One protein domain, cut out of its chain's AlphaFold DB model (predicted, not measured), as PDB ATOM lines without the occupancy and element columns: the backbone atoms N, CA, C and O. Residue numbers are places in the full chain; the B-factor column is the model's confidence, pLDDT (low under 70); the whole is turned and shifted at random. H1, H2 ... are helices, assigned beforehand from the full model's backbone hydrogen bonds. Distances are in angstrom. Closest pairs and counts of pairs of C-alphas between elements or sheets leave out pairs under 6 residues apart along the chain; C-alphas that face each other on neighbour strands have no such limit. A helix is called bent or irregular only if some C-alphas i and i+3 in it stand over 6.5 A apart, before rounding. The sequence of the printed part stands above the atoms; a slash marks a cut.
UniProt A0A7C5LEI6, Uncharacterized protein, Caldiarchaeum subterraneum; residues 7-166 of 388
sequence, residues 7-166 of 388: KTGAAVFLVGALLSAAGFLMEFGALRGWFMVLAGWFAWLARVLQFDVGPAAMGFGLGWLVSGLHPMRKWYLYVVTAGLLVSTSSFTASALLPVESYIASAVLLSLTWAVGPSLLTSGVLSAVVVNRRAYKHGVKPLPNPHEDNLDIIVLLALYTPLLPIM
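This is residues 7 to 166 of the 388 residues of an uncharacterized protein of Caldiarchaeum subterraneum (UniProt A0A7C5LEI6). The helices make a flat fan: the long hairpin H1 and H2 along one edge, H3 and the bent but nearly straight H4 in the middle, and H5 beside H3 at the other edge. The printed part has 160 residues, 134 of them in five named helices in the order H1 to H5, with no named strand, and its class is all helix. The whole is only just loose, close to compact, with radius of gyration of the C-alphas 18.5 A and spans 61 by 42 by 18 A.

Start with H1, residues 7 to 31: it touches H2, residues 36 to 69, their closest C-alphas, Gly 9 and Gly 61, 4.1 A apart. H3, residues 76 to 96, touches H4b, residues 115 to 136, an arm of H4, at a shallow tilt of 18 degrees, opposite ways; the closest C-alphas, Gly 83 and Gly 116, are 4.0 A apart. H4b also touches H2, with the C-alphas of Ala 56 and Val 115 closest at 4.7 A. H2, H3, H4b and the arm H4a, residues 102 to 112, form a bundle, a cluster of helices. H5, residues 147 to 165, touches H3, closest at the C-alphas of Thr 92 and Pro 161, 5.0 A, and is apart from H2. Every O i to N i+4 pair is within hydrogen-bond range in H1, H3, H4a and H4b; in H2 22 of 30 are, in H5 10 of 15.

Find C-alpha 7 at (193.719, 225.406, 291.292); from there H1 runs 36.5 A, H2 46.2 A, H3 30.0 A, H4b 31.6 A and H5 29.3 A, ending at C-alpha 165, (213.845, 187.478, 289.085). H4, residues 102 to 136, was assigned as one helix by its hydrogen bonds but is bent, C-alphas 112 and 115 being 6.6 A apart. H2 and H5 are irregular: C-alphas 37 and 40 are 9.0 A apart, 161 and 164 7.2 A.

The C-alphas of Gly 33 and Gly 138, 61.7 A apart, are the farthest pair. The printed part has no cut and no long link; look for pLDDT under 70 at residues 35 to 41.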
ATOM      1  N   LYS A   7     193.022 224.189 291.737       92.44
ATOM      2  CA  LYS A   7     193.719 225.406 291.292       92.44
ATOM      3  C   LYS A   7     195.188 225.416 291.719       92.44
ATOM      4  O   LYS A   7     196.053 225.763 290.922       92.44
ATOM      5  N   THR A   8     195.472 225.014 292.959       90.00
ATOM      6  CA  THR A   8     196.848 224.914 293.466       90.00
ATOM      7  C   THR A   8     197.618 223.829 292.724       90.00
ATOM      8  O   THR A   8     198.737 224.076 292.290       90.00
ATOM      9  N   GLY A   9     197.005 222.660 292.519       91.38
ATOM     10  CA  GLY A   9     197.636 221.583 291.756       91.38
ATOM     11  C   GLY A   9     197.927 221.976 290.302       91.38
ATOM     12  O   GLY A   9     199.031 221.732 289.825       91.38
ATOM     13  N   ALA A  10     196.996 222.666 289.629       95.88
ATOM     14  CA  ALA A  10     197.194 223.184 288.273       95.88
ATOM     15  C   ALA A  10     198.359 224.177 288.198       95.88
ATOM     16  O   ALA A  10     199.183 224.085 287.295       95.88
ATOM     17  N   ALA A  11     198.456 225.100 289.160       94.69
ATOM     18  CA  ALA A  11     199.555 226.058 289.209       94.69
ATOM     19  C   ALA A  11     200.916 225.358 289.356       94.69
ATOM     20  O   ALA A  11     201.839 225.655 288.602       94.69
ATOM     21  N   VAL A  12     201.035 224.392 290.276       94.94
ATOM     22  CA  VAL A  12     202.283 223.631 290.479       94.94
ATOM     23  C   VAL A  12     202.630 222.790 289.247       94.94
ATOM     24  O   VAL A  12     203.786 222.762 288.829       94.94
ATOM     25  N   PHE A  13     201.631 222.162 288.622       95.44
ATOM     26  CA  PHE A  13     201.815 221.410 287.383       95.44
ATOM     27  C   PHE A  13     202.351 222.297 286.249       95.44
ATOM     28  O   PHE A  13     203.322 221.930 285.589       95.44
ATOM     29  N   LEU A  14     201.762 223.483 286.054       96.44
ATOM     30  CA  LEU A  14     202.207 224.450 285.045       96.44
ATOM     31  C   LEU A  14     203.641 224.921 285.300       96.44
ATOM     32  O   LEU A  14     204.424 225.007 284.359       96.44
ATOM     33  N   VAL A  15     204.007 225.177 286.560       95.94
ATOM     34  CA  VAL A  15     205.395 225.499 286.928       95.94
ATOM     35  C   VAL A  15     206.333 224.359 286.530       95.94
ATOM     36  O   VAL A  15     207.346 224.614 285.886       95.94
ATOM     37  N   GLY A  16     205.987 223.104 286.828       94.56
ATOM     38  CA  GLY A  16     206.794 221.951 286.418       94.56
ATOM     39  C   GLY A  16     206.946 221.816 284.896       94.56
ATOM     40  O   GLY A  16     208.043 221.538 284.405       94.56
ATOM     41  N   ALA A  17     205.880 222.087 284.138       95.62
ATOM     42  CA  ALA A  17     205.922 222.091 282.677       95.62
ATOM     43  C   ALA A  17     206.850 223.193 282.132       95.62
ATOM     44  O   ALA A  17     207.652 222.936 281.235       95.62
ATOM     45  N   LEU A  18     206.793 224.398 282.710       95.75
ATOM     46  CA  LEU A  18     207.681 225.508 282.352       95.75
ATOM     47  C   LEU A  18     209.148 225.204 282.681       95.75
ATOM     48  O   LEU A  18     210.018 225.489 281.863       95.75
ATOM     49  N   LEU A  19     209.428 224.601 283.841       93.81
ATOM     50  CA  LEU A  19     210.785 224.198 284.228       93.81
ATOM     51  C   LEU A  19     211.348 223.138 283.274       93.81
ATOM     52  O   LEU A  19     212.480 223.273 282.815       93.81
ATOM     53  N   SER A  20     210.537 222.144 282.907       92.62
ATOM     54  CA  SER A  20     210.935 221.121 281.933       92.62
ATOM     55  C   SER A  20     211.245 221.751 280.571       92.62
ATOM     56  O   SER A  20     212.300 221.497 279.994       92.62
ATOM     57  N   ALA A  21     210.362 222.631 280.079       92.81
ATOM     58  CA  ALA A  21     210.555 223.349 278.821       92.81
ATOM     59  C   ALA A  21     211.817 224.228 278.838       92.81
ATOM     60  O   ALA A  21     212.563 224.246 277.861       92.81
ATOM     61  N   ALA A  22     212.092 224.911 279.952       90.25
ATOM     62  CA  ALA A  22     213.321 225.677 280.130       90.25
ATOM     63  C   ALA A  22     214.567 224.780 280.039       90.25
ATOM     64  O   ALA A  22     215.504 225.133 279.328       90.25
ATOM     65  N   GLY A  23     214.554 223.600 280.672       88.69
ATOM     66  CA  GLY A  23     215.636 222.613 280.566       88.69
ATOM     67  C   GLY A  23     215.925 222.201 279.117       88.69
ATOM     68  O   GLY A  23     217.065 222.311 278.666       88.69
ATOM     69  N   PHE A  24     214.886 221.842 278.351       88.25
ATOM     70  CA  PHE A  24     215.015 221.518 276.921       88.25
ATOM     71  C   PHE A  24     215.569 222.688 276.091       88.25
ATOM     72  O   PHE A  24     216.422 222.490 275.224       88.25
ATOM     73  N   LEU A  25     215.104 223.916 276.342       87.69
ATOM     74  CA  LEU A  25     215.587 225.108 275.635       87.69
ATOM     75  C   LEU A  25     217.062 225.401 275.944       87.69
ATOM     76  O   LEU A  25     217.814 225.784 275.046       87.69
ATOM     77  N   MET A  26     217.485 225.202 277.195       85.38
ATOM     78  CA  MET A  26     218.879 225.368 277.609       85.38
ATOM     79  C   MET A  26     219.788 224.319 276.963       85.38
ATOM     80  O   MET A  26     220.853 224.679 276.463       85.38
ATOM     81  N   GLU A  27     219.363 223.053 276.912       83.19
ATOM     82  CA  GLU A  27     220.086 221.986 276.207       83.19
ATOM     83  C   GLU A  27     220.231 222.311 274.712       83.19
ATOM     84  O   GLU A  27     221.337 222.275 274.164       83.19
ATOM     85  N   PHE A  28     219.141 222.729 274.061       83.56
ATOM     86  CA  PHE A  28     219.160 223.119 272.652       83.56
ATOM     87  C   PHE A  28     220.112 224.294 272.379       83.56
ATOM     88  O   PHE A  28     220.910 224.251 271.441       83.56
ATOM     89  N   GLY A  29     220.066 225.339 273.209       81.56
ATOM     90  CA  GLY A  29     220.958 226.490 273.077       81.56
ATOM     91  C   GLY A  29     222.428 226.145 273.338       81.56
ATOM     92  O   GLY A  29     223.311 226.682 272.667       81.56
ATOM     93  N   ALA A  30     222.703 225.215 274.260       77.19
ATOM     94  CA  ALA A  30     224.052 224.711 274.508       77.19
ATOM     95  C   ALA A  30     224.601 223.948 273.290       77.19
ATOM     96  O   ALA A  30     225.709 224.240 272.842       77.19
ATOM     97  N   LEU A  31     223.804 223.055 272.688       77.31
ATOM     98  CA  LEU A  31     224.172 222.320 271.468       77.31
ATOM     99  C   LEU A  31     224.424 223.244 270.265       77.31
ATOM    100  O   LEU A  31     225.226 222.923 269.390       77.31
ATOM    101  N   ARG A  32     223.757 224.401 270.216       81.44
ATOM    102  CA  ARG A  32     223.933 225.425 269.169       81.44
ATOM    103  C   ARG A  32     225.072 226.411 269.449       81.44
ATOM    104  O   ARG A  32     225.287 227.320 268.650       81.44
ATOM    105  N   GLY A  33     225.796 226.255 270.558       73.06
ATOM    106  CA  GLY A  33     226.918 227.119 270.927       73.06
ATOM    107  C   GLY A  33     226.518 228.510 271.430       73.06
ATOM    108  O   GLY A  33     227.380 229.375 271.574       73.06
ATOM    109  N   TRP A  34     225.238 228.752 271.733       71.81
ATOM    110  CA  TRP A  34     224.743 230.070 272.163       71.81
ATOM    111  C   TRP A  34     225.209 230.464 273.573       71.81
ATOM    112  O   TRP A  34     225.212 231.643 273.913       71.81
ATOM    113  N   PHE A  35     225.643 229.490 274.379       65.94
ATOM    114  CA  PHE A  35     225.978 229.672 275.798       65.94
ATOM    115  C   PHE A  35     227.402 229.204 276.167       65.94
ATOM    116  O   PHE A  35     227.669 228.867 277.321       65.94
ATOM    117  N   MET A  36     228.339 229.192 275.206       57.94
ATOM    118  CA  MET A  36     229.686 228.603 275.357       57.94
ATOM    119  C   MET A  36     230.531 229.144 276.530       57.94
ATOM    120  O   MET A  36     231.424 228.444 276.995       57.94
ATOM    121  N   VAL A  37     230.248 230.340 277.062       57.47
ATOM    122  CA  VAL A  37     231.039 230.957 278.148       57.47
ATOM    123  C   VAL A  37     230.743 230.349 279.538       57.47
ATOM    124  O   VAL A  37     231.521 230.536 280.467       57.47
ATOM    125  N   LEU A  38     229.665 229.568 279.700       56.28
ATOM    126  CA  LEU A  38     229.221 229.009 280.996       56.28
ATOM    127  C   LEU A  38     229.008 227.474 280.965       56.28
ATOM    128  O   LEU A  38     228.278 226.910 281.784       56.28
ATOM    129  N   ALA A  39     229.652 226.791 280.012       59.00
ATOM    130  CA  ALA A  39     229.291 225.458 279.510       59.00
ATOM    131  C   ALA A  39     229.167 224.325 280.556       59.00
ATOM    132  O   ALA A  39     228.359 223.417 280.367       59.00
ATOM    133  N   GLY A  40     229.910 224.369 281.668       62.31
ATOM    134  CA  GLY A  40     229.860 223.308 282.686       62.31
ATOM    135  C   GLY A  40     228.588 223.317 283.543       62.31
ATOM    136  O   GLY A  40     228.004 222.269 283.806       62.31
ATOM    137  N   TRP A  41     228.123 224.501 283.952       69.12
ATOM    138  CA  TRP A  41     226.994 224.638 284.882       69.12
ATOM    139  C   TRP A  41     225.643 224.520 284.166       69.12
ATOM    140  O   TRP A  41     224.689 223.982 284.727       69.12
ATOM    141  N   PHE A  42     225.567 224.955 282.902       75.44
ATOM    142  CA  PHE A  42     224.346 224.881 282.094       75.44
ATOM    143  C   PHE A  42     223.936 223.446 281.758       75.44
ATOM    144  O   PHE A  42     222.749 223.143 281.800       75.44
ATOM    145  N   ALA A  43     224.891 222.559 281.463       73.38
ATOM    146  CA  ALA A  43     224.584 221.165 281.139       73.38
ATOM    147  C   ALA A  43     223.992 220.414 282.344       73.38
ATOM    148  O   ALA A  43     223.026 219.666 282.197       73.38
ATOM    149  N   TRP A  44     224.537 220.642 283.542       80.00
ATOM    150  CA  TRP A  44     223.992 220.076 284.776       80.00
ATOM    151  C   TRP A  44     222.616 220.666 285.106       80.00
ATOM    152  O   TRP A  44     221.667 219.920 285.333       80.00
ATOM    153  N   LEU A  45     222.478 221.994 285.045       83.38
ATOM    154  CA  LEU A  45     221.216 222.679 285.329       83.38
ATOM    155  C   LEU A  45     220.099 222.279 284.350       83.38
ATOM    156  O   LEU A  45     218.972 222.051 284.780       83.38
ATOM    157  N   ALA A  46     220.405 222.136 283.057       84.38
ATOM    158  CA  ALA A  46     219.449 221.666 282.057       84.38
ATOM    159  C   ALA A  46     218.917 220.268 282.406       84.38
ATOM    160  O   ALA A  46     217.704 220.073 282.434       84.38
ATOM    161  N   ARG A  47     219.807 219.332 282.771       83.19
ATOM    162  CA  ARG A  47     219.424 217.971 283.182       83.19
ATOM    163  C   ARG A  47     218.539 217.972 284.427       83.19
ATOM    164  O   ARG A  47     217.502 217.319 284.418       83.19
ATOM    165  N   VAL A  48     218.907 218.747 285.450       85.44
ATOM    166  CA  VAL A  48     218.120 218.867 286.688       85.44
ATOM    167  C   VAL A  48     216.721 219.414 286.400       85.44
ATOM    168  O   VAL A  48     215.733 218.905 286.920       85.44
ATOM    169  N   LEU A  49     216.596 220.433 285.548       88.94
ATOM    170  CA  LEU A  49     215.294 221.010 285.204       88.94
ATOM    171  C   LEU A  49     214.429 220.063 284.358       88.94
ATOM    172  O   LEU A  49     213.224 219.971 284.585       88.94
ATOM    173  N   GLN A  50     215.043 219.358 283.409       87.12
ATOM    174  CA  GLN A  50     214.374 218.502 282.429       87.12
ATOM    175  C   GLN A  50     213.975 217.132 282.983       87.12
ATOM    176  O   GLN A  50     212.898 216.644 282.647       87.12
ATOM    177  N   PHE A  51     214.822 216.508 283.808       87.69
ATOM    178  CA  PHE A  51     214.648 215.119 284.246       87.69
ATOM    179  C   PHE A  51     214.369 214.966 285.744       87.69
ATOM    180  O   PHE A  51     213.787 213.952 286.126       87.69
ATOM    181  N   ASP A  52     214.666 215.972 286.572       88.19
ATOM    182  CA  ASP A  52     214.428 215.891 288.017       88.19
ATOM    183  C   ASP A  52     213.301 216.837 288.455       88.19
ATOM    184  O   ASP A  52     212.175 216.413 288.715       88.19
ATOM    185  N   VAL A  53     213.572 218.143 288.505       92.94
ATOM    186  CA  VAL A  53     212.709 219.144 289.152       92.94
ATOM    187  C   VAL A  53     211.417 219.382 288.377       92.94
ATOM    188  O   VAL A  53     210.347 219.426 288.985       92.94
ATOM    189  N   GLY A  54     211.489 219.539 287.053       94.62
ATOM    190  CA  GLY A  54     210.313 219.762 286.212       94.62
ATOM    191  C   GLY A  54     209.315 218.601 286.298       94.62
ATOM    192  O   GLY A  54     208.183 218.815 286.747       94.62
ATOM    193  N   PRO A  55     209.732 217.362 285.973       95.50
ATOM    194  CA  PRO A  55     208.895 216.173 286.115       95.50
ATOM    195  C   PRO A  55     208.410 215.927 287.549       95.50
ATOM    196  O   PRO A  55     207.234 215.608 287.740       95.50
ATOM    197  N   ALA A  56     209.253 216.131 288.571       95.88
ATOM    198  CA  ALA A  56     208.828 216.025 289.967       95.88
ATOM    199  C   ALA A  56     207.718 217.035 290.293       95.88
ATOM    200  O   ALA A  56     206.695 216.656 290.859       95.88
ATOM    201  N   ALA A  57     207.863 218.306 289.912       96.31
ATOM    202  CA  ALA A  57     206.839 219.325 290.142       96.31
ATOM    203  C   ALA A  57     205.536 219.013 289.385       96.31
ATOM    204  O   ALA A  57     204.448 219.161 289.947       96.31
ATOM    205  N   MET A  58     205.624 218.505 288.150       96.19
ATOM    206  CA  MET A  58     204.456 218.030 287.399       96.19
ATOM    207  C   MET A  58     203.754 216.873 288.118       96.19
ATOM    208  O   MET A  58     202.541 216.935 288.322       96.19
ATOM    209  N   GLY A  59     204.501 215.855 288.556       96.31
ATOM    210  CA  GLY A  59     203.972 214.735 289.337       96.31
ATOM    211  C   GLY A  59     203.289 215.206 290.622       96.31
ATOM    212  O   GLY A  59     202.158 214.811 290.910       96.31
ATOM    213  N   PHE A  60     203.909 216.141 291.348       96.38
ATOM    214  CA  PHE A  60     203.339 216.703 292.571       96.38
ATOM    215  C   PHE A  60     202.010 217.411 292.298       96.38
ATOM    216  O   PHE A  60     201.007 217.149 292.968       96.38
ATOM    217  N   GLY A  61     202.004 218.303 291.300       95.19
ATOM    218  CA  GLY A  61     200.840 219.089 290.902       95.19
ATOM    219  C   GLY A  61     199.686 218.218 290.411       95.19
ATOM    220  O   GLY A  61     198.544 218.439 290.818       95.19
ATOM    221  N   LEU A  62     199.980 217.179 289.622       96.31
ATOM    222  CA  LEU A  62     198.999 216.188 289.176       96.31
ATOM    223  C   LEU A  62     198.391 215.422 290.358       96.31
ATOM    224  O   LEU A  62     197.171 215.281 290.444       96.31
ATOM    225  N   GLY A  63     199.218 214.982 291.307       94.12
ATOM    226  CA  GLY A  63     198.730 214.336 292.523       94.12
ATOM    227  C   GLY A  63     197.818 215.244 293.355       94.12
ATOM    228  O   GLY A  63     196.782 214.816 293.873       94.12
ATOM    229  N   TRP A  64     198.140 216.534 293.417       93.62
ATOM    230  CA  TRP A  64     197.351 217.514 294.160       93.62
ATOM    231  C   TRP A  64     196.026 217.828 293.456       93.62
ATOM    232  O   TRP A  64     194.996 217.983 294.112       93.62
ATOM    233  N   LEU A  65     196.043 217.882 292.118       94.81
ATOM    234  CA  LEU A  65     194.862 218.014 291.265       94.81
ATOM    235  C   LEU A  65     193.872 216.882 291.528       94.81
ATOM    236  O   LEU A  65     192.731 217.152 291.895       94.81
ATOM    237  N   VAL A  66     194.325 215.632 291.393       93.81
ATOM    238  CA  VAL A  66     193.487 214.436 291.573       93.81
ATOM    239  C   VAL A  66     192.933 214.371 292.995       93.81
ATOM    240  O   VAL A  66     191.732 214.181 293.184       93.81
ATOM    241  N   SER A  67     193.773 214.611 294.006       91.75
ATOM    242  CA  SER A  67     193.334 214.636 295.409       91.75
ATOM    243  C   SER A  67     192.323 215.755 295.695       91.75
ATOM    244  O   SER A  67     191.450 215.605 296.550       91.75
ATOM    245  N   GLY A  68     192.423 216.877 294.976       89.81
ATOM    246  CA  GLY A  68     191.547 218.039 295.107       89.81
ATOM    247  C   GLY A  68     190.195 217.924 294.403       89.81
ATOM    248  O   GLY A  68     189.337 218.769 294.649       89.81
ATOM    249  N   LEU A  69     189.971 216.906 293.562       90.94
ATOM    250  CA  LEU A  69     188.677 216.696 292.893       90.94
ATOM    251  C   LEU A  69     187.560 216.393 293.902       90.94
ATOM    252  O   LEU A  69     186.452 216.909 293.780       90.94
ATOM    253  N   HIS A  70     187.870 215.611 294.942       87.06
ATOM    254  CA  HIS A  70     186.944 215.297 296.032       87.06
ATOM    255  C   HIS A  70     187.639 215.410 297.403       87.06
ATOM    256  O   HIS A  70     188.005 214.397 298.000       87.06
ATOM    257  N   PRO A  71     187.766 216.629 297.962       77.88
ATOM    258  CA  PRO A  71     188.643 216.937 299.102       77.88
ATOM    259  C   PRO A  71     188.176 216.393 300.468       77.88
ATOM    260  O   PRO A  71     188.801 216.677 301.488       77.88
ATOM    261  N   MET A  72     187.075 215.636 300.506       82.81
ATOM    262  CA  MET A  72     186.558 214.936 301.696       82.81
ATOM    263  C   MET A  72     186.424 213.417 301.480       82.81
ATOM    264  O   MET A  72     185.892 212.712 302.338       82.81
ATOM    265  N   ARG A  73     186.893 212.909 300.335       85.94
ATOM    266  CA  ARG A  73     186.987 211.478 300.032       85.94
ATOM    267  C   ARG A  73     188.448 211.042 300.026       85.94
ATOM    268  O   ARG A  73     189.349 211.858 299.837       85.94
ATOM    269  N   LYS A  74     188.685 209.737 300.147       88.50
ATOM    270  CA  LYS A  74     190.026 209.133 300.055       88.50
ATOM    271  C   LYS A  74     190.584 209.069 298.613       88.50
ATOM    272  O   LYS A  74     191.106 208.048 298.177       88.50
ATOM    273  N   TRP A  75     190.467 210.150 297.835       90.75
ATOM    274  CA  TRP A  75     190.966 210.213 296.444       90.75
ATOM    275  C   TRP A  75     192.491 210.275 296.349       90.75
ATOM    276  O   TRP A  75     193.064 209.847 295.349       90.75
ATOM    277  N   TYR A  76     193.151 210.712 297.420       90.19
ATOM    278  CA  TYR A  76     194.604 210.642 297.548       90.19
ATOM    279  C   TYR A  76     195.154 209.212 297.380       90.19
ATOM    280  O   TYR A  76     196.306 209.055 296.988       90.19
ATOM    281  N   LEU A  77     194.342 208.166 297.603       89.94
ATOM    282  CA  LEU A  77     194.746 206.772 297.383       89.94
ATOM    283  C   LEU A  77     195.054 206.470 295.908       89.94
ATOM    284  O   LEU A  77     195.982 205.711 295.640       89.94
ATOM    285  N   TYR A  78     194.355 207.096 294.949       91.81
ATOM    286  CA  TYR A  78     194.696 206.963 293.524       91.81
ATOM    287  C   TYR A  78     196.100 207.476 293.243       91.81
ATOM    288  O   TYR A  78     196.852 206.868 292.491       91.81
ATOM    289  N   VAL A  79     196.449 208.593 293.871       93.00
ATOM    290  CA  VAL A  79     197.726 209.273 293.677       93.00
ATOM    291  C   VAL A  79     198.862 208.469 294.291       93.00
ATOM    292  O   VAL A  79     199.880 208.262 293.637       93.00
ATOM    293  N   VAL A  80     198.667 207.961 295.514       90.69
ATOM    294  CA  VAL A  80     199.631 207.069 296.173       90.69
ATOM    295  C   VAL A  80     199.851 205.813 295.325       90.69
ATOM    296  O   VAL A  80     200.987 205.471 295.011       90.69
ATOM    297  N   THR A  81     198.768 205.173 294.881       91.00
ATOM    298  CA  THR A  81     198.839 203.958 294.056       91.00
ATOM    299  C   THR A  81     199.527 204.223 292.715       91.00
ATOM    300  O   THR A  81     200.395 203.456 292.307       91.00
ATOM    301  N   ALA A  82     199.196 205.331 292.046       92.69
ATOM    302  CA  ALA A  82     199.827 205.725 290.791       92.69
ATOM    303  C   ALA A  82     201.324 206.007 290.968       92.69
ATOM    304  O   ALA A  82     202.123 205.539 290.166       92.69
ATOM    305  N   GLY A  83     201.721 206.724 292.024       93.19
ATOM    306  CA  GLY A  83     203.131 206.990 292.306       93.19
ATOM    307  C   GLY A  83     203.932 205.712 292.562       93.19
ATOM    308  O   GLY A  83     205.031 205.551 292.027       93.19
ATOM    309  N   LEU A  84     203.354 204.767 293.308       91.06
ATOM    310  CA  LEU A  84     203.954 203.456 293.553       91.06
ATOM    311  C   LEU A  84     204.094 202.650 292.251       91.06
ATOM    312  O   LEU A  84     205.171 202.134 291.959       91.06
ATOM    313  N   LEU A  85     203.034 202.581 291.441       91.94
ATOM    314  CA  LEU A  85     203.054 201.891 290.150       91.94
ATOM    315  C   LEU A  85     204.074 202.497 289.192       91.94
ATOM    316  O   LEU A  85     204.857 201.759 288.607       91.94
ATOM    317  N   VAL A  86     204.095 203.822 289.038       93.38
ATOM    318  CA  VAL A  86     205.043 204.510 288.150       93.38
ATOM    319  C   VAL A  86     206.475 204.216 288.583       93.38
ATOM    320  O   VAL A  86     207.281 203.834 287.738       93.38
ATOM    321  N   SER A  87     206.775 204.303 289.884       92.25
ATOM    322  CA  SER A  87     208.123 204.024 290.400       92.25
ATOM    323  C   SER A  87     208.540 202.578 290.130       92.25
ATOM    324  O   SER A  87     209.588 202.313 289.545       92.25
ATOM    325  N   THR A  88     207.691 201.629 290.527       91.06
ATOM    326  CA  THR A  88     208.005 200.194 290.489       91.06
ATOM    327  C   THR A  88     208.038 199.645 289.066       91.06
ATOM    328  O   THR A  88     208.956 198.905 288.717       91.06
ATOM    329  N   SER A  89     207.088 200.033 288.211       91.56
ATOM    330  CA  SER A  89     207.060 199.610 286.806       91.56
ATOM    331  C   SER A  89     208.195 200.224 285.992       91.56
ATOM    332  O   SER A  89     208.801 199.510 285.199       91.56
ATOM    333  N   SER A  90     208.548 201.494 286.221       91.50
ATOM    334  CA  SER A  90     209.660 202.142 285.509       91.50
ATOM    335  C   SER A  90     211.012 201.562 285.920       91.50
ATOM    336  O   SER A  90     211.846 201.300 285.054       91.50
ATOM    337  N   PHE A  91     211.198 201.266 287.212       89.31
ATOM    338  CA  PHE A  91     212.371 200.540 287.703       89.31
ATOM    339  C   PHE A  91     212.465 199.132 287.102       89.31
ATOM    340  O   PHE A  91     213.523 198.671 286.692       89.31
ATOM    341  N   THR A  92     211.337 198.436 287.009       88.81
ATOM    342  CA  THR A  92     211.304 197.096 286.414       88.81
ATOM    343  C   THR A  92     211.610 197.142 284.923       88.81
ATOM    344  O   THR A  92     212.372 196.324 284.412       88.81
ATOM    345  N   ALA A  93     211.046 198.120 284.216       88.44
ATOM    346  CA  ALA A  93     211.286 198.323 282.798       88.44
ATOM    347  C   ALA A  93     212.758 198.647 282.513       88.44
ATOM    348  O   ALA A  93     213.290 198.138 281.531       88.44
ATOM    349  N   SER A  94     213.437 199.415 283.376       85.50
ATOM    350  CA  SER A  94     214.870 199.697 283.206       85.50
ATOM    351  C   SER A  94     215.755 198.460 283.386       85.50
ATOM    352  O   SER A  94     216.828 198.399 282.795       85.50
ATOM    353  N   ALA A  95     215.301 197.464 284.152       81.81
ATOM    354  CA  ALA A  95     215.999 196.190 284.313       81.81
ATOM    355  C   ALA A  95     215.695 195.179 283.191       81.81
ATOM    356  O   ALA A  95     216.546 194.355 282.863       81.81
ATOM    357  N   LEU A  96     214.483 195.204 282.624       85.19
ATOM    358  CA  LEU A  96     214.040 194.229 281.617       85.19
ATOM    359  C   LEU A  96     214.337 194.645 280.176       85.19
ATOM    360  O   LEU A  96     214.465 193.785 279.307       85.19
ATOM    361  N   LEU A  97     214.383 195.948 279.900       83.62
ATOM    362  CA  LEU A  97     214.560 196.463 278.551       83.62
ATOM    363  C   LEU A  97     216.027 196.855 278.338       83.62
ATOM    364  O   LEU A  97     216.563 197.634 279.125       83.62
ATOM    365  N   PRO A  98     216.689 196.380 277.269       75.19
ATOM    366  CA  PRO A  98     217.981 196.915 276.862       75.19
ATOM    367  C   PRO A  98     217.766 198.327 276.304       75.19
ATOM    368  O   PRO A  98     217.421 198.518 275.138       75.19
ATOM    369  N   VAL A  99     217.894 199.334 277.166       77.25
ATOM    370  CA  VAL A  99     217.681 200.730 276.778       77.25
ATOM    371  C   VAL A  99     218.987 201.325 276.268       77.25
ATOM    372  O   VAL A  99     219.810 201.827 277.029       77.25
ATOM    373  N   GLU A 100     219.176 201.270 274.952       79.94
ATOM    374  CA  GLU A 100     220.369 201.816 274.287       79.94
ATOM    375  C   GLU A 100     220.296 203.342 274.097       79.94
ATOM    376  O   GLU A 100     221.313 204.021 273.965       79.94
ATOM    377  N   SER A 101     219.084 203.912 274.111       85.06
ATOM    378  CA  SER A 101     218.870 205.354 273.964       85.06
ATOM    379  C   SER A 101     219.021 206.087 275.296       85.06
ATOM    380  O   SER A 101     218.242 205.868 276.225       85.06
ATOM    381  N   TYR A 102     219.954 207.044 275.353       81.50
ATOM    382  CA  TYR A 102     220.144 207.934 276.505       81.50
ATOM    383  C   TYR A 102     218.837 208.605 276.959       81.50
ATOM    384  O   TYR A 102     218.552 208.651 278.153       81.50
ATOM    385  N   ILE A 103     218.013 209.078 276.014       81.81
ATOM    386  CA  ILE A 103     216.748 209.763 276.320       81.81
ATOM    387  C   ILE A 103     215.765 208.800 276.989       81.81
ATOM    388  O   ILE A 103     215.132 209.157 277.978       81.81
ATOM    389  N   ALA A 104     215.652 207.570 276.485       85.06
ATOM    390  CA  ALA A 104     214.756 206.578 277.067       85.06
ATOM    391  C   ALA A 104     215.202 206.177 278.486       85.06
ATOM    392  O   ALA A 104     214.365 206.090 279.385       85.06
ATOM    393  N   SER A 105     216.512 206.029 278.719       85.38
ATOM    394  CA  SER A 105     217.064 205.758 280.053       85.38
ATOM    395  C   SER A 105     216.811 206.916 281.016       85.38
ATOM    396  O   SER A 105     216.371 206.695 282.143       85.38
ATOM    397  N   ALA A 106     217.020 208.159 280.570       85.62
ATOM    398  CA  ALA A 106     216.757 209.353 281.370       85.62
ATOM    399  C   ALA A 106     215.268 209.493 281.730       85.62
ATOM    400  O   ALA A 106     214.941 209.812 282.871       85.62
ATOM    401  N   VAL A 107     214.357 209.187 280.798       88.19
ATOM    402  CA  VAL A 107     212.909 209.177 281.063       88.19
ATOM    403  C   VAL A 107     212.539 208.103 282.088       88.19
ATOM    404  O   VAL A 107     211.826 208.408 283.039       88.19
ATOM    405  N   LEU A 108     213.035 206.869 281.952       89.75
ATOM    406  CA  LEU A 108     212.751 205.799 282.920       89.75
ATOM    407  C   LEU A 108     213.289 206.122 284.318       89.75
ATOM    408  O   LEU A 108     212.595 205.894 285.311       89.75
ATOM    409  N   LEU A 109     214.492 206.694 284.407       88.44
ATOM    410  CA  LEU A 109     215.062 207.151 285.674       88.44
ATOM    411  C   LEU A 109     214.248 208.305 286.271       88.44
ATOM    412  O   LEU A 109     213.944 208.263 287.458       88.44
ATOM    413  N   SER A 110     213.819 209.274 285.459       91.69
ATOM    414  CA  SER A 110     212.947 210.374 285.892       91.69
ATOM    415  C   SER A 110     211.605 209.865 286.426       91.69
ATOM    416  O   SER A 110     211.148 210.271 287.496       91.69
ATOM    417  N   LEU A 111     210.978 208.910 285.735       92.81
ATOM    418  CA  LEU A 111     209.737 208.295 286.204       92.81
ATOM    419  C   LEU A 111     209.937 207.557 287.536       92.81
ATOM    420  O   LEU A 111     209.120 207.704 288.446       92.81
ATOM    421  N   THR A 112     211.046 206.821 287.659       91.44
ATOM    422  CA  THR A 112     211.388 206.028 288.848       91.44
ATOM    423  C   THR A 112     211.709 206.894 290.063       91.44
ATOM    424  O   THR A 112     211.214 206.627 291.154       91.44
ATOM    425  N   TRP A 113     212.534 207.926 289.884       90.31
ATOM    426  CA  TRP A 113     213.168 208.655 290.986       90.31
ATOM    427  C   TRP A 113     212.607 210.062 291.216       90.31
ATOM    428  O   TRP A 113     212.776 210.599 292.308       90.31
ATOM    429  N   ALA A 114     211.901 210.646 290.244       93.62
ATOM    430  CA  ALA A 114     211.321 211.983 290.363       93.62
ATOM    431  C   ALA A 114     209.785 211.946 290.374       93.62
ATOM    432  O   ALA A 114     209.156 212.349 291.355       93.62
ATOM    433  N   VAL A 115     209.155 211.436 289.311       95.75
ATOM    434  CA  VAL A 115     207.691 211.503 289.144       95.75
ATOM    435  C   VAL A 115     206.964 210.621 290.157       95.75
ATOM    436  O   VAL A 115     206.061 211.096 290.848       95.75
ATOM    437  N   GLY A 116     207.356 209.351 290.269       93.94
ATOM    438  CA  GLY A 116     206.731 208.398 291.181       93.94
ATOM    439  C   GLY A 116     206.807 208.814 292.662       93.94
ATOM    440  O   GLY A 116     205.755 208.942 293.301       93.94
ATOM    441  N   PRO A 117     208.000 209.127 293.208       93.94
ATOM    442  CA  PRO A 117     208.160 209.634 294.575       93.94
ATOM    443  C   PRO A 117     207.422 210.953 294.838       93.94
ATOM    444  O   PRO A 117     206.880 211.169 295.926       93.94
ATOM    445  N   SER A 118     207.351 211.830 293.836       96.06
ATOM    446  CA  SER A 118     206.621 213.091 293.944       96.06
ATOM    447  C   SER A 118     205.101 212.891 294.015       96.06
ATOM    448  O   SER A 118     204.433 213.496 294.860       96.06
ATOM    449  N   LEU A 119     204.549 211.984 293.201       96.25
ATOM    450  CA  LEU A 119     203.150 211.559 293.301       96.25
ATOM    451  C   LEU A 119     202.862 210.954 294.678       96.25
ATOM    452  O   LEU A 119     201.920 211.384 295.341       96.25
ATOM    453  N   LEU A 120     203.701 210.026 295.151       92.44
ATOM    454  CA  LEU A 120     203.570 209.432 296.487       92.44
ATOM    455  C   LEU A 120     203.512 210.507 297.574       92.44
ATOM    456  O   LEU A 120     202.585 210.524 298.385       92.44
ATOM    457  N   THR A 121     204.452 211.452 297.544       92.62
ATOM    458  CA  THR A 121     204.529 212.548 298.517       92.62
ATOM    459  C   THR A 121     203.292 213.445 298.449       92.62
ATOM    460  O   THR A 121     202.702 213.776 299.478       92.62
ATOM    461  N   SER A 122     202.843 213.799 297.244       94.50
ATOM    462  CA  SER A 122     201.622 214.579 297.016       94.50
ATOM    463  C   SER A 122     200.376 213.882 297.576       94.50
ATOM    464  O   SER A 122     199.564 214.504 298.271       94.50
ATOM    465  N   GLY A 123     200.254 212.570 297.354       92.31
ATOM    466  CA  GLY A 123     199.181 211.741 297.897       92.31
ATOM    467  C   GLY A 123     199.206 211.666 299.425       92.31
ATOM    468  O   GLY A 123     198.186 211.915 300.065       92.31
ATOM    469  N   VAL A 124     200.368 211.406 300.033       90.00
ATOM    470  CA  VAL A 124     200.524 211.336 301.499       90.00
ATOM    471  C   VAL A 124     200.208 212.679 302.159       90.00
ATOM    472  O   VAL A 124     199.429 212.734 303.111       90.00
ATOM    473  N   LEU A 125     200.744 213.786 301.637       91.81
ATOM    474  CA  LEU A 125     200.450 215.120 302.167       91.81
ATOM    475  C   LEU A 125     198.963 215.461 302.035       91.81
ATOM    476  O   LEU A 125     198.359 215.988 302.973       91.81
ATOM    477  N   SER A 126     198.347 215.100 300.908       90.31
ATOM    478  CA  SER A 126     196.905 215.250 300.721       90.31
ATOM    479  C   SER A 126     196.116 214.427 301.742       90.31
ATOM    480  O   SER A 126     195.176 214.951 302.340       90.31
ATOM    481  N   ALA A 127     196.527 213.186 302.019       88.62
ATOM    482  CA  ALA A 127     195.913 212.328 303.032       88.62
ATOM    483  C   ALA A 127     195.957 212.965 304.429       88.62
ATOM    484  O   ALA A 127     194.933 213.029 305.112       88.62
ATOM    485  N   VAL A 128     197.114 213.504 304.830       88.94
ATOM    486  CA  VAL A 128     197.287 214.209 306.112       88.94
ATOM    487  C   VAL A 128     196.337 215.404 306.210       88.94
ATOM    488  O   VAL A 128     195.665 215.584 307.230       88.94
ATOM    489  N   VAL A 129     196.231 216.210 305.151       89.50
ATOM    490  CA  VAL A 129     195.345 217.384 305.130       89.50
ATOM    491  C   VAL A 129     193.870 216.977 305.216       89.50
ATOM    492  O   VAL A 129     193.119 217.574 305.993       89.50
ATOM    493  N   VAL A 130     193.455 215.958 304.455       88.31
ATOM    494  CA  VAL A 130     192.076 215.444 304.460       88.31
ATOM    495  C   VAL A 130     191.717 214.883 305.837       88.31
ATOM    496  O   VAL A 130     190.719 215.308 306.421       88.31
ATOM    497  N   ASN A 131     192.555 214.008 306.402       85.62
ATOM    498  CA  ASN A 131     192.314 213.373 307.702       85.62
ATOM    499  C   ASN A 131     192.268 214.390 308.848       85.62
ATOM    500  O   ASN A 131     191.361 214.348 309.678       85.62
ATOM    501  N   ARG A 132     193.183 215.367 308.871       85.25
ATOM    502  CA  ARG A 132     193.187 216.417 309.902       85.25
ATOM    503  C   ARG A 132     191.905 217.248 309.884       85.25
ATOM    504  O   ARG A 132     191.414 217.664 310.933       85.25
ATOM    505  N   ARG A 133     191.364 217.524 308.697       83.31
ATOM    506  CA  ARG A 133     190.138 218.315 308.560       83.31
ATOM    507  C   ARG A 133     188.894 217.504 308.893       83.31
ATOM    508  O   ARG A 133     188.035 218.015 309.603       83.31
ATOM    509  N   ALA A 134     188.830 216.262 308.425       85.50
ATOM    510  CA  ALA A 134     187.815 215.294 308.814       85.50
ATOM    511  C   ALA A 134     187.717 215.200 310.351       85.50
ATOM    512  O   ALA A 134     186.656 215.465 310.916       85.50
ATOM    513  N   TYR A 135     188.860 215.026 311.024       84.12
ATOM    514  CA  TYR A 135     188.960 215.046 312.484       84.12
ATOM    515  C   TYR A 135     188.439 216.350 313.108       84.12
ATOM    516  O   TYR A 135     187.600 216.309 314.003       84.12
ATOM    517  N   LYS A 136     188.868 217.520 312.606       85.81
ATOM    518  CA  LYS A 136     188.412 218.828 313.118       85.81
ATOM    519  C   LYS A 136     186.889 219.000 313.051       85.81
ATOM    520  O   LYS A 136     186.326 219.714 313.874       85.81
ATOM    521  N   HIS A 137     186.238 218.388 312.067       83.19
ATOM    522  CA  HIS A 137     184.788 218.450 311.896       83.19
ATOM    523  C   HIS A 137     184.046 217.257 312.514       83.19
ATOM    524  O   HIS A 137     182.828 217.195 312.393       83.19
ATOM    525  N   GLY A 138     184.745 216.321 313.166       82.31
ATOM    526  CA  GLY A 138     184.137 215.124 313.752       82.31
ATOM    527  C   GLY A 138     183.544 214.162 312.719       82.31
ATOM    528  O   GLY A 138     182.666 213.372 313.051       82.31
ATOM    529  N   VAL A 139     183.993 214.225 311.462       84.75
ATOM    530  CA  VAL A 139     183.486 213.389 310.365       84.75
ATOM    531  C   VAL A 139     184.592 212.442 309.911       84.75
ATOM    532  O   VAL A 139     185.752 212.836 309.857       84.75
ATOM    533  N   LYS A 140     184.258 211.201 309.547       81.38
ATOM    534  CA  LYS A 140     185.205 210.292 308.880       81.38
ATOM    535  C   LYS A 140     185.228 210.576 307.370       81.38
ATOM    536  O   LYS A 140     184.158 210.777 306.792       81.38
ATOM    537  N   PRO A 141     186.401 210.604 306.706       82.25
ATOM    538  CA  PRO A 141     186.457 210.762 305.256       82.25
ATOM    539  C   PRO A 141     185.662 209.648 304.582       82.25
ATOM    540  O   PRO A 141     185.794 208.481 304.950       82.25
ATOM    541  N   LEU A 142     184.863 210.005 303.578       83.19
ATOM    542  CA  LEU A 142     184.108 209.012 302.823       83.19
ATOM    543  C   LEU A 142     185.076 208.097 302.047       83.19
ATOM    544  O   LEU A 142     186.075 208.596 301.501       83.19
ATOM    545  N   PRO A 143     184.785 206.787 301.976       81.50
ATOM    546  CA  PRO A 143     185.647 205.826 301.303       81.50
ATOM    547  C   PRO A 143     185.764 206.121 299.806       81.50
ATOM    548  O   PRO A 143     184.947 206.831 299.199       81.50
ATOM    549  N   ASN A 144     186.821 205.588 299.206       83.44
ATOM    550  CA  ASN A 144     187.001 205.627 297.764       83.44
ATOM    551  C   ASN A 144     186.118 204.540 297.112       83.44
ATOM    552  O   ASN A 144     186.123 203.410 297.591       83.44
ATOM    553  N   PRO A 145     185.375 204.817 296.020       84.38
ATOM    554  CA  PRO A 145     184.569 203.791 295.344       84.38
ATOM    555  C   PRO A 145     185.376 202.592 294.816       84.38
ATOM    556  O   PRO A 145     184.785 201.564 294.495       84.38
ATOM    557  N   HIS A 146     186.698 202.717 294.683       86.94
ATOM    558  CA  HIS A 146     187.579 201.661 294.179       86.94
ATOM    559  C   HIS A 146     188.652 201.253 295.195       86.94
ATOM    560  O   HIS A 146     189.695 200.752 294.792       86.94
ATOM    561  N   GLU A 147     188.419 201.475 296.492       81.81
ATOM    562  CA  GLU A 147     189.390 201.178 297.559       81.81
ATOM    563  C   GLU A 147     189.900 199.725 297.484       81.81
ATOM    564  O   GLU A 147     191.100 199.526 297.321       81.81
ATOM    565  N   ASP A 148     189.001 198.735 297.395       79.12
ATOM    566  CA  ASP A 148     189.354 197.313 297.233       79.12
ATOM    567  C   ASP A 148     190.274 197.028 296.029       79.12
ATOM    568  O   ASP A 148     191.179 196.196 296.108       79.12
ATOM    569  N   ASN A 149     190.056 197.708 294.897       84.81
ATOM    570  CA  ASN A 149     190.872 197.510 293.695       84.81
ATOM    571  C   ASN A 149     192.264 198.129 293.864       84.81
ATOM    572  O   ASN A 149     193.254 197.561 293.405       84.81
ATOM    573  N   LEU A 150     192.344 199.293 294.514       83.56
ATOM    574  CA  LEU A 150     193.609 199.979 294.776       83.56
ATOM    575  C   LEU A 150     194.499 199.162 295.715       83.56
ATOM    576  O   LEU A 150     195.702 199.084 295.486       83.56
ATOM    577  N   ASP A 151     193.910 198.485 296.699       80.12
ATOM    578  CA  ASP A 151     194.639 197.612 297.619       80.12
ATOM    579  C   ASP A 151     195.341 196.459 296.889       80.12
ATOM    580  O   ASP A 151     196.527 196.204 297.111       80.12
ATOM    581  N   ILE A 152     194.634 195.797 295.965       81.94
ATOM    582  CA  ILE A 152     195.205 194.726 295.132       81.94
ATOM    583  C   ILE A 152     196.349 195.276 294.277       81.94
ATOM    584  O   ILE A 152     197.408 194.658 294.181       81.94
ATOM    585  N   ILE A 153     196.156 196.448 293.672       84.38
ATOM    586  CA  ILE A 153     197.166 197.081 292.820       84.38
ATOM    587  C   ILE A 153     198.426 197.423 293.619       84.38
ATOM    588  O   ILE A 153     199.531 197.179 293.138       84.38
ATOM    589  N   VAL A 154     198.286 197.957 294.835       81.75
ATOM    590  CA  VAL A 154     199.437 198.263 295.693       81.75
ATOM    591  C   VAL A 154     200.198 196.997 296.065       81.75
ATOM    592  O   VAL A 154     201.425 196.995 296.010       81.75
ATOM    593  N   LEU A 155     199.504 195.899 296.370       82.69
ATOM    594  CA  LEU A 155     200.175 194.623 296.620       82.69
ATOM    595  C   LEU A 155     200.928 194.127 295.394       82.69
ATOM    596  O   LEU A 155     202.092 193.768 295.517       82.69
ATOM    597  N   LEU A 156     200.308 194.149 294.212       84.56
ATOM    598  CA  LEU A 156     200.979 193.758 292.970       84.56
ATOM    599  C   LEU A 156     202.220 194.617 292.712       84.56
ATOM    600  O   LEU A 156     203.273 194.087 292.362       84.56
ATOM    601  N   ALA A 157     202.127 195.920 292.964       85.81
ATOM    602  CA  ALA A 157     203.233 196.851 292.815       85.81
ATOM    603  C   ALA A 157     204.425 196.552 293.744       85.81
ATOM    604  O   ALA A 157     205.553 196.826 293.350       85.81
ATOM    605  N   LEU A 158     204.226 195.930 294.915       85.31
ATOM    606  CA  LEU A 158     205.333 195.451 295.765       85.31
ATOM    607  C   LEU A 158     206.114 194.288 295.131       85.31
ATOM    608  O   LEU A 158     207.278 194.075 295.465       85.31
ATOM    609  N   TYR A 159     205.483 193.523 294.237       87.69
ATOM    610  CA  TYR A 159     206.119 192.413 293.525       87.69
ATOM    611  C   TYR A 159     206.652 192.820 292.147       87.69
ATOM    612  O   TYR A 159     207.531 192.138 291.624       87.69
ATOM    613  N   THR A 160     206.182 193.929 291.567       87.62
ATOM    614  CA  THR A 160     206.616 194.402 290.240       87.62
ATOM    615  C   THR A 160     208.144 194.532 290.111       87.62
ATOM    616  O   THR A 160     208.683 193.949 289.171       87.62
ATOM    617  N   PRO A 161     208.887 195.154 291.056       84.88
ATOM    618  CA  PRO A 161     210.354 195.246 290.992       84.88
ATOM    619  C   PRO A 161     211.071 193.894 290.972       84.88
ATOM    620  O   PRO A 161     212.238 193.815 290.596       84.88
ATOM    621  N   LEU A 162     210.385 192.827 291.384       84.81
ATOM    622  CA  LEU A 162     210.914 191.471 291.474       84.81
ATOM    623  C   LEU A 162     210.613 190.644 290.217       84.81
ATOM    624  O   LEU A 162     211.095 189.519 290.096       84.81
ATOM    625  N   LEU A 163     209.861 191.186 289.252       85.44
ATOM    626  CA  LEU A 163     209.580 190.507 287.986       85.44
ATOM    627  C   LEU A 163     210.844 190.043 287.234       85.44
ATOM    628  O   LEU A 163     210.814 188.922 286.722       85.44
ATOM    629  N   PRO A 164     211.974 190.784 287.209       84.38
ATOM    630  CA  PRO A 164     213.197 190.311 286.553       84.38
ATOM    631  C   PRO A 164     213.744 189.003 287.134       84.38
ATOM    632  O   PRO A 164     214.442 188.266 286.446       84.38
ATOM    633  N   ILE A 165     213.407 188.690 288.389       82.31
ATOM    634  CA  ILE A 165     213.845 187.478 289.085       82.31
ATOM    635  C   ILE A 165     212.708 186.468 289.295       82.31
ATOM    636  O   ILE A 165     212.899 185.498 290.026       82.31
ATOM    637  N   MET A 166     211.546 186.640 288.649       84.38
ATOM    638  CA  MET A 166     210.382 185.761 288.848       84.38
ATOM    639  C   MET A 166     210.649 184.301 288.455       84.38
ATOM    640  O   MET A 166     210.027 183.389 288.985       84.38
TER     641      MET A 166